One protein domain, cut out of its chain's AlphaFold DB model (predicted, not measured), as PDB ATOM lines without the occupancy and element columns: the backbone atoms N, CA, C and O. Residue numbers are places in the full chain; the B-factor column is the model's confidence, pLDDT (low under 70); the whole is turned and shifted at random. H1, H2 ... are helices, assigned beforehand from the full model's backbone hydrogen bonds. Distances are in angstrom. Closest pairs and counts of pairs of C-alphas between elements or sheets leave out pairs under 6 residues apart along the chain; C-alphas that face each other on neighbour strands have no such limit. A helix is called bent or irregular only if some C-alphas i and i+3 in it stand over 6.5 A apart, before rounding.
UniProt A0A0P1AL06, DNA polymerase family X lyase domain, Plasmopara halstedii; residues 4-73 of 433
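Overview. This is residues 4 to 73 of the 433 residues of the protein "DNA polymerase family X lyase domain" of Plasmopara halstedii (UniProt A0A0P1AL06). Three crossed helices make a small body in which H1 and H2 both pack on the first part of the long helix H3, and the last part of H3 sticks out from this body as a straight arm with residues 62 to 73. The link from H2 to H3 reaches out at the other end of the long axis, around Leu 44. The printed part has 70 residues with three named helices, in the order H1, H2, H3, and no named strand; the class is all helix. The whole is only just compact, close to loose, with a radius of gyration of the C-alphas of 13.1 A, and it spans 46 by 22 by 20 A, its length made in part by the arm.

Arrangement. H1, residues 4 to 16, and H2, residues 25 to 38, touch, and the closest C-alphas are those of Ile 7 and Thr 32, 6.9 A apart. H1 touches H2 with residues 7 to 11 alone, and H2 touches H1 with residues 32 to 36 alone. Their lines are about perpendicular, but only just, at 73 degrees. H3, residues 49 to 71, touches H1 with residues 49 to 53 alone; the closest C-alphas are those of Leu 10 and Ile 49, 6.2 A apart. H1 and H3 run the same way at a steep tilt of 60 degrees. H3 touches H2 with residues 49 to 56 alone, and the C-alphas of Ala 35 and Ala 52 come closest, at 5.0 A. H2 and H3 run opposite ways at a steep tilt of 55 degrees. In H1, H2 and H3 every O i to N i+4 pair is within hydrogen-bond range.

Along the chain. H1 begins at C-alpha 4 at (-11.012, 0.369, 35.639) and is 18.5 A long from first to last C-alpha. H2 begins at C-alpha 25 at (-4.964, 13.480, 31.400) and is 20.1 A long. H3 is the longest helix, with 23 residues over 32.6 A, and ends at C-alpha 71 at (-12.740, 34.148, 24.380). No helix is bent.

Size, cuts and confidence. The C-alphas of Leu 44 and Lys 73 are the two farthest apart, at 45.7 A. Residues 62 to 73, of which 62 to 71 belong to H3, stand free; without them the body of 58 residues spans 34 by 20 by 18 A. The printed part has no cut. The links from H1 to H2, 8 residues, and from H2 to H3, 10 residues, are both short. The mean pLDDT of the printed part is 88.9, and the model's confidence is low, under 70, at residue 67 and residues 70 to 73.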
ATOM      1  N   GLU A   4     -12.208   0.101  36.447       90.94
ATOM      2  CA  GLU A   4     -11.012   0.369  35.639       90.94
ATOM      3  C   GLU A   4     -11.195  -0.062  34.178       90.94
ATOM      4  O   GLU A   4     -10.941   0.729  33.278       90.94
ATOM      5  N   THR A   5     -11.733  -1.265  33.936       95.44
ATOM      6  CA  THR A   5     -12.012  -1.759  32.576       95.44
ATOM      7  C   THR A   5     -13.042  -0.882  31.867       95.44
ATOM      8  O   THR A   5     -12.846  -0.519  30.716       95.44
ATOM      9  N   ALA A   6     -14.100  -0.463  32.568       95.00
ATOM     10  CA  ALA A   6     -15.122   0.410  31.988       95.00
ATOM     11  C   ALA A   6     -14.588   1.815  31.645       95.00
ATOM     12  O   ALA A   6     -15.054   2.420  30.685       95.00
ATOM     13  N   ILE A   7     -13.619   2.333  32.413       96.00
ATOM     14  CA  ILE A   7     -12.946   3.606  32.116       96.00
ATOM     15  C   ILE A   7     -12.082   3.462  30.861       96.00
ATOM     16  O   ILE A   7     -12.190   4.292  29.963       96.00
ATOM     17  N   SER A   8     -11.261   2.408  30.774       96.31
ATOM     18  CA  SER A   8     -10.429   2.148  29.593       96.31
ATOM     19  C   SER A   8     -11.267   1.971  28.327       96.31
ATOM     20  O   SER A   8     -10.971   2.609  27.319       96.31
ATOM     21  N   ASP A   9     -12.349   1.191  28.400       96.81
ATOM     22  CA  ASP A   9     -13.265   0.974  27.276       96.81
ATOM     23  C   ASP A   9     -13.951   2.275  26.834       96.81
ATOM     24  O   ASP A   9     -14.152   2.503  25.642       96.81
ATOM     25  N   LEU A  10     -14.318   3.149  27.780       96.69
ATOM     26  CA  LEU A  10     -14.953   4.427  27.461       96.69
ATOM     27  C   LEU A  10     -13.971   5.410  26.810       96.69
ATOM     28  O   LEU A  10     -14.342   6.071  25.842       96.69
ATOM     29  N   ILE A  11     -12.726   5.486  27.296       96.38
ATOM     30  CA  ILE A  11     -11.681   6.334  26.695       96.38
ATOM     31  C   ILE A  11     -11.373   5.868  25.269       96.38
ATOM     32  O   ILE A  11     -11.326   6.698  24.363       96.38
ATOM     33  N   LEU A  12     -11.237   4.553  25.057       97.06
ATOM     34  CA  LEU A  12     -10.997   3.984  23.731       97.06
ATOM     35  C   LEU A  12     -12.136   4.329  22.760       97.06
ATOM     36  O   LEU A  12     -11.888   4.791  21.653       97.06
ATOM     37  N   LYS A  13     -13.395   4.214  23.202       97.38
ATOM     38  CA  LYS A  13     -14.550   4.600  22.378       97.38
ATOM     39  C   LYS A  13     -14.625   6.098  22.086       97.38
ATOM     40  O   LYS A  13     -15.101   6.473  21.019       97.38
ATOM     41  N   CYS A  14     -14.173   6.958  23.000       97.06
ATOM     42  CA  CYS A  14     -14.080   8.394  22.722       97.06
ATOM     43  C   CYS A  14     -13.072   8.667  21.597       97.06
ATOM     44  O   CYS A  14     -13.344   9.493  20.731       97.06
ATOM     45  N   GLU A  15     -11.944   7.950  21.579       96.31
ATOM     46  CA  GLU A  15     -10.949   8.037  20.504       96.31
ATOM     47  C   GLU A  15     -11.508   7.508  19.173       96.31
ATOM     48  O   GLU A  15     -11.393   8.191  18.155       96.31
ATOM     49  N   GLU A  16     -12.199   6.363  19.189       97.31
ATOM     50  CA  GLU A  16     -12.868   5.786  18.010       97.31
ATOM     51  C   GLU A  16     -13.932   6.721  17.412       97.31
ATOM     52  O   GLU A  16     -14.067   6.804  16.192       97.31
ATOM     53  N   GLN A  17     -14.676   7.447  18.255       96.94
ATOM     54  CA  GLN A  17     -15.715   8.393  17.824       96.94
ATOM     55  C   GLN A  17     -15.190   9.818  17.582       96.94
ATOM     56  O   GLN A  17     -15.951  10.700  17.193       96.94
ATOM     57  N   GLY A  18     -13.893  10.067  17.789       96.00
ATOM     58  CA  GLY A  18     -13.286  11.384  17.588       96.00
ATOM     59  C   GLY A  18     -13.705  12.446  18.615       96.00
ATOM     60  O   GLY A  18     -13.531  13.643  18.363       96.00
ATOM     61  N   ILE A  19     -14.224  12.039  19.777       96.62
ATOM     62  CA  ILE A  19     -14.571  12.939  20.880       96.62
ATOM     63  C   ILE A  19     -13.279  13.457  21.512       96.62
ATOM     64  O   ILE A  19     -12.470  12.705  22.061       96.62
ATOM     65  N   ARG A  20     -13.071  14.774  21.445       95.81
ATOM     66  CA  ARG A  20     -11.865  15.416  21.979       95.81
ATOM     67  C   ARG A  20     -11.939  15.541  23.495       95.81
ATOM     68  O   ARG A  20     -12.493  16.505  24.016       95.81
ATOM     69  N   LEU A  21     -11.319  14.597  24.193       96.38
ATOM     70  CA  LEU A  21     -11.090  14.709  25.630       96.38
ATOM     71  C   LEU A  21     -10.139  15.885  25.955       96.38
ATOM     72  O   LEU A  21      -9.306  16.267  25.121       96.38
ATOM     73  N   PRO A  22     -10.224  16.467  27.166       95.06
ATOM     74  CA  PRO A  22      -9.303  17.508  27.607       95.06
ATOM     75  C   PRO A  22      -7.827  17.096  27.518       95.06
ATOM     76  O   PRO A  22      -7.474  15.947  27.770       95.06
ATOM     77  N   LYS A  23      -6.942  18.060  27.218       92.69
ATOM     78  CA  LYS A  23      -5.493  17.810  27.067       92.69
ATOM     79  C   LYS A  23      -4.806  17.356  28.357       92.69
ATOM     80  O   LYS A  23      -3.786  16.678  28.285       92.69
ATOM     81  N   ASP A  24      -5.320  17.769  29.517       92.69
ATOM     82  CA  ASP A  24      -4.811  17.303  30.807       92.69
ATOM     83  C   ASP A  24      -5.370  15.898  31.101       92.69
ATOM     84  O   ASP A  24      -6.589  15.760  31.273       92.69
ATOM     85  N   PRO A  25      -4.518  14.855  31.190       89.81
ATOM     86  CA  PRO A  25      -4.964  13.480  31.400       89.81
ATOM     87  C   PRO A  25      -5.749  13.305  32.704       89.81
ATOM     88  O   PRO A  25      -6.680  12.501  32.761       89.81
ATOM     89  N   TRP A  26      -5.427  14.074  33.751       86.12
ATOM     90  CA  TRP A  26      -6.160  14.002  35.016       86.12
ATOM     91  C   TRP A  26      -7.559  14.589  34.901       86.12
ATOM     92  O   TRP A  26      -8.501  14.046  35.478       86.12
ATOM     93  N   HIS A  27      -7.709  15.684  34.159       91.69
ATOM     94  CA  HIS A  27      -9.013  16.279  33.910       91.69
ATOM     95  C   HIS A  27      -9.883  15.364  33.037       91.69
ATOM     96  O   HIS A  27     -11.022  15.087  33.412       91.69
ATOM     97  N   ALA A  28      -9.325  14.800  31.959       94.00
ATOM     98  CA  ALA A  28     -10.011  13.810  31.127       94.00
ATOM     99  C   ALA A  28     -10.499  12.605  31.948       94.00
ATOM    100  O   ALA A  28     -11.654  12.191  31.821       94.00
ATOM    101  N   LEU A  29      -9.663  12.090  32.857       94.56
ATOM    102  CA  LEU A  29     -10.034  10.989  33.744       94.56
ATOM    103  C   LEU A  29     -11.195  11.366  34.680       94.56
ATOM    104  O   LEU A  29     -12.135  10.588  34.828       94.56
ATOM    105  N   ARG A  30     -11.166  12.559  35.289       93.56
ATOM    106  CA  ARG A  30     -12.245  13.029  36.181       93.56
ATOM    107  C   ARG A  30     -13.576  13.162  35.449       93.56
ATOM    108  O   ARG A  30     -14.588  12.695  35.962       93.56
ATOM    109  N   VAL A  31     -13.560  13.765  34.262       95.12
ATOM    110  CA  VAL A  31     -14.751  13.958  33.421       95.12
ATOM    111  C   VAL A  31     -15.328  12.599  32.998       95.12
ATOM    112  O   VAL A  31     -16.518  12.343  33.169       95.12
ATOM    113  N   THR A  32     -14.466  11.657  32.599       95.62
ATOM    114  CA  THR A  32     -14.856  10.273  32.263       95.62
ATOM    115  C   THR A  32     -15.488   9.538  33.454       95.62
ATOM    116  O   THR A  32     -16.535   8.901  33.320       95.62
ATOM    117  N   ILE A  33     -14.887   9.638  34.646       95.25
ATOM    118  CA  ILE A  33     -15.423   9.026  35.874       95.25
ATOM    119  C   ILE A  33     -16.778   9.641  36.239       95.25
ATOM    120  O   ILE A  33     -17.701   8.904  36.587       95.25
ATOM    121  N   ALA A  34     -16.919  10.963  36.136       95.12
ATOM    122  CA  ALA A  34     -18.170  11.656  36.427       95.12
ATOM    123  C   ALA A  34     -19.308  11.189  35.501       95.12
ATOM    124  O   ALA A  34     -20.396  10.872  35.987       95.12
ATOM    125  N   ALA A  35     -19.047  11.052  34.197       95.62
ATOM    126  CA  ALA A  35     -20.019  10.536  33.230       95.62
ATOM    127  C   ALA A  35     -20.427   9.075  33.521       95.62
ATOM    128  O   ALA A  35     -21.611   8.723  33.502       95.62
ATOM    129  N   LEU A  36     -19.472   8.212  33.882       94.69
ATOM    130  CA  LEU A  36     -19.766   6.830  34.289       94.69
ATOM    131  C   LEU A  36     -20.597   6.760  35.576       94.69
ATOM    132  O   LEU A  36     -21.488   5.918  35.703       94.69
ATOM    133  N   GLN A  37     -20.330   7.640  36.541       92.62
ATOM    134  CA  GLN A  37     -21.088   7.692  37.791       92.62
ATOM    135  C   GLN A  37     -22.525   8.177  37.569       92.62
ATOM    136  O   GLN A  37     -23.450   7.590  38.129       92.62
ATOM    137  N   LYS A  38     -22.728   9.190  36.714       93.25
ATOM    138  CA  LYS A  38     -24.060   9.710  36.352       93.25
ATOM    139  C   LYS A  38     -24.922   8.686  35.610       93.25
ATOM    140  O   LYS A  38     -26.143   8.712  35.731       93.25
ATOM    141  N   THR A  39     -24.303   7.770  34.867       91.56
ATOM    142  CA  THR A  39     -24.996   6.734  34.077       91.56
ATOM    143  C   THR A  39     -25.116   5.387  34.776       91.56
ATOM    144  O   THR A  39     -25.670   4.434  34.216       91.56
ATOM    145  N   LYS A  40     -24.646   5.289  36.022       88.88
ATOM    146  CA  LYS A  40     -24.826   4.095  36.840       88.88
ATOM    147  C   LYS A  40     -26.306   3.935  37.190       88.88
ATOM    148  O   LYS A  40     -26.824   4.583  38.097       88.88
ATOM    149  N   ASN A  41     -26.987   3.025  36.496       75.94
ATOM    150  CA  ASN A  41     -28.350   2.637  36.847       75.94
ATOM    151  C   ASN A  41     -28.357   1.996  38.237       75.94
ATOM    152  O   ASN A  41     -27.857   0.883  38.416       75.94
ATOM    153  N   GLN A  42     -28.967   2.679  39.208       75.25
ATOM    154  CA  GLN A  42     -29.065   2.199  40.591       75.25
ATOM    155  C   GLN A  42     -29.747   0.825  40.688       75.25
ATOM    156  O   GLN A  42     -29.406   0.044  41.568       75.25
ATOM    157  N   ALA A  43     -30.652   0.507  39.755       73.94
ATOM    158  CA  ALA A  43     -31.419  -0.737  39.761       73.94
ATOM    159  C   ALA A  43     -30.633  -1.978  39.300       73.94
ATOM    160  O   ALA A  43     -30.938  -3.081  39.738       73.94
ATOM    161  N   LEU A  44     -29.644  -1.822  38.410       73.50
ATOM    162  CA  LEU A  44     -28.971  -2.961  37.766       73.50
ATOM    163  C   LEU A  44     -27.471  -3.034  38.069       73.50
ATOM    164  O   LEU A  44     -26.844  -4.045  37.782       73.50
ATOM    165  N   GLY A  45     -26.864  -1.979  38.622       81.81
ATOM    166  CA  GLY A  45     -25.450  -1.973  39.016       81.81
ATOM    167  C   GLY A  45     -24.436  -2.028  37.860       81.81
ATOM    168  O   GLY A  45     -23.247  -1.820  38.099       81.81
ATOM    169  N   TYR A  46     -24.877  -2.255  36.621       85.44
ATOM    170  CA  TYR A  46     -24.038  -2.221  35.425       85.44
ATOM    171  C   TYR A  46     -23.834  -0.786  34.925       85.44
ATOM    172  O   TYR A  46     -24.770   0.015  34.865       85.44
ATOM    173  N   LEU A  47     -22.594  -0.477  34.544       89.12
ATOM    174  CA  LEU A  47     -22.219   0.787  33.914       89.12
ATOM    175  C   LEU A  47     -22.647   0.758  32.442       89.12
ATOM    176  O   LEU A  47     -22.292  -0.167  31.711       89.12
ATOM    177  N   GLN A  48     -23.418   1.754  32.005       92.81
ATOM    178  CA  GLN A  48     -23.874   1.865  30.617       92.81
ATOM    179  C   GLN A  48     -22.916   2.758  29.826       92.81
ATOM    180  O   GLN A  48     -23.114   3.966  29.745       92.81
ATOM    181  N   ILE A  49     -21.882   2.145  29.241       94.38
ATOM    182  CA  ILE A  49     -20.812   2.848  28.511       94.38
ATOM    183  C   ILE A  49     -21.373   3.731  27.386       94.38
ATOM    184  O   ILE A  49     -20.925   4.858  27.233       94.38
ATOM    185  N   SER A  50     -22.383   3.265  26.640       94.50
ATOM    186  CA  SER A  50     -23.011   4.053  25.566       94.50
ATOM    187  C   SER A  50     -23.627   5.355  26.078       94.50
ATOM    188  O   SER A  50     -23.308   6.417  25.569       94.50
ATOM    189  N   LYS A  51     -24.415   5.299  27.158       95.25
ATOM    190  CA  LYS A  51     -24.994   6.511  27.756       95.25
ATOM    191  C   LYS A  51     -23.936   7.444  28.335       95.25
ATOM    192  O   LYS A  51     -24.137   8.653  28.351       95.25
ATOM    193  N   ALA A  52     -22.852   6.889  28.885       96.38
ATOM    194  CA  ALA A  52     -21.766   7.697  29.437       96.38
ATOM    195  C   ALA A  52     -21.065   8.484  28.325       96.38
ATOM    196  O   ALA A  52     -20.684   9.631  28.530       96.38
ATOM    197  N   LEU A  53     -20.957   7.873  27.147       97.00
ATOM    198  CA  LEU A  53     -20.414   8.490  25.948       97.00
ATOM    199  C   LEU A  53     -21.315   9.637  25.462       97.00
ATOM    200  O   LEU A  53     -20.820  10.751  25.313       97.00
ATOM    201  N   ASP A  54     -22.632   9.419  25.370       96.06
ATOM    202  CA  ASP A  54     -23.590  10.481  25.018       96.06
ATOM    203  C   ASP A  54     -23.521  11.663  26.009       96.06
ATOM    204  O   ASP A  54     -23.649  12.830  25.637       96.06
ATOM    205  N   GLN A  55     -23.312  11.391  27.304       95.31
ATOM    206  CA  GLN A  55     -23.142  12.447  28.308       95.31
ATOM    207  C   GLN A  55     -21.833  13.221  28.135       95.31
ATOM    208  O   GLN A  55     -21.847  14.443  28.263       95.31
ATOM    209  N   LEU A  56     -20.729  12.535  27.828       96.31
ATOM    210  CA  LEU A  56     -19.440  13.176  27.557       96.31
ATOM    211  C   LEU A  56     -19.512  14.094  26.339       96.31
ATOM    212  O   LEU A  56     -19.013  15.215  26.392       96.31
ATOM    213  N   GLU A  57     -20.157  13.644  25.265       96.25
ATOM    214  CA  GLU A  57     -20.339  14.442  24.052       96.25
ATOM    215  C   GLU A  57     -21.148  15.717  24.331       96.25
ATOM    216  O   GLU A  57     -20.765  16.807  23.898       96.25
ATOM    217  N   ASN A  58     -22.212  15.604  25.131       94.94
ATOM    218  CA  ASN A  58     -23.030  16.747  25.530       94.94
ATOM    219  C   ASN A  58     -22.272  17.720  26.451       94.94
ATOM    220  O   ASN A  58     -22.353  18.931  26.257       94.94
ATOM    221  N   GLU A  59     -21.528  17.227  27.445       94.38
ATOM    222  CA  GLU A  59     -20.759  18.086  28.360       94.38
ATOM    223  C   GLU A  59     -19.632  18.831  27.638       94.38
ATOM    224  O   GLU A  59     -19.497  20.042  27.802       94.38
ATOM    225  N   LEU A  60     -18.883  18.147  26.771       93.31
ATOM    226  CA  LEU A  60     -17.776  18.759  26.033       93.31
ATOM    227  C   LEU A  60     -18.260  19.750  24.966       93.31
ATOM    228  O   LEU A  60     -17.607  20.769  24.740       93.31
ATOM    229  N   SER A  61     -19.415  19.486  24.350       92.75
ATOM    230  CA  SER A  61     -20.064  20.432  23.432       92.75
ATOM    231  C   SER A  61     -20.496  21.712  24.155       92.75
ATOM    232  O   SER A  61     -20.252  22.813  23.662       92.75
ATOM    233  N   ASN A  62     -21.059  21.587  25.361       90.00
ATOM    234  CA  ASN A  62     -21.473  22.735  26.172       90.00
ATOM    235  C   ASN A  62     -20.277  23.565  26.679       90.00
ATOM    236  O   ASN A  62     -20.337  24.798  26.691       90.00
ATOM    237  N   ASP A  63     -19.177  22.910  27.061       85.94
ATOM    238  CA  ASP A  63     -17.962  23.592  27.523       85.94
ATOM    239  C   ASP A  63     -17.244  24.343  26.392       85.94
ATOM    240  O   ASP A  63     -16.686  25.422  26.620       85.94
ATOM    241  N   ALA A  64     -17.294  23.828  25.157       82.81
ATOM    242  CA  ALA A  64     -16.768  24.529  23.987       82.81
ATOM    243  C   ALA A  64     -17.499  25.864  23.752       82.81
ATOM    244  O   ALA A  64     -16.852  26.890  23.538       82.81
ATOM    245  N   GLU A  65     -18.831  25.888  23.887       80.25
ATOM    246  CA  GLU A  65     -19.609  27.130  23.791       80.25
ATOM    247  C   GLU A  65     -19.332  28.103  24.945       80.25
ATOM    248  O   GLU A  65     -19.332  29.325  24.753       80.25
ATOM    249  N   ALA A  66     -19.105  27.590  26.158       75.69
ATOM    250  CA  ALA A  66     -18.760  28.417  27.309       75.69
ATOM    251  C   ALA A  66     -17.381  29.073  27.134       75.69
ATOM    252  O   ALA A  66     -17.220  30.263  27.422       75.69
ATOM    253  N   MET A  67     -16.405  28.335  26.600       69.69
ATOM    254  CA  MET A  67     -15.068  28.853  26.308       69.69
ATOM    255  C   MET A  67     -15.068  29.884  25.173       69.69
ATOM    256  O   MET A  67     -14.385  30.902  25.298       69.69
ATOM    257  N   ASP A  68     -15.881  29.713  24.125       72.25
ATOM    258  CA  ASP A  68     -16.008  30.719  23.055       72.25
ATOM    259  C   ASP A  68     -16.668  32.022  23.548       72.25
ATOM    260  O   ASP A  68     -16.285  33.128  23.144       72.25
ATOM    261  N   LYS A  69     -17.597  31.940  24.509       70.56
ATOM    262  CA  LYS A  69     -18.184  33.120  25.180       70.56
ATOM    263  C   LYS A  69     -17.183  33.853  26.086       70.56
ATOM    264  O   LYS A  69     -17.307  35.062  26.285       70.56
ATOM    265  N   ILE A  70     -16.175  33.158  26.615       59.66
ATOM    266  CA  ILE A  70     -15.091  33.761  27.411       59.66
ATOM    267  C   ILE A  70     -14.003  34.346  26.492       59.66
ATOM    268  O   ILE A  70     -13.493  35.442  26.750       59.66
ATOM    269  N   ALA A  71     -13.699  33.677  25.378       54.06
ATOM    270  CA  ALA A  71     -12.740  34.148  24.380       54.06
ATOM    271  C   ALA A  71     -13.232  35.408  23.643       54.06
ATOM    272  O   ALA A  71     -12.457  36.345  23.446       54.06
ATOM    273  N   THR A  72     -14.531  35.505  23.331       51.59
ATOM    274  CA  THR A  72     -15.134  36.704  22.706       51.59
ATOM    275  C   THR A  72     -15.162  37.932  23.618       51.59
ATOM    276  O   THR A  72     -15.246  39.055  23.125       51.59
ATOM    277  N   LYS A  73     -15.007  37.760  24.937       48.97
ATOM    278  CA  LYS A  73     -14.876  38.875  25.888       48.97
ATOM    279  C   LYS A  73     -13.426  39.302  26.147       48.97
ATOM    280  O   LYS A  73     -13.214  40.315  26.809       48.97
TER     281      LYS A  73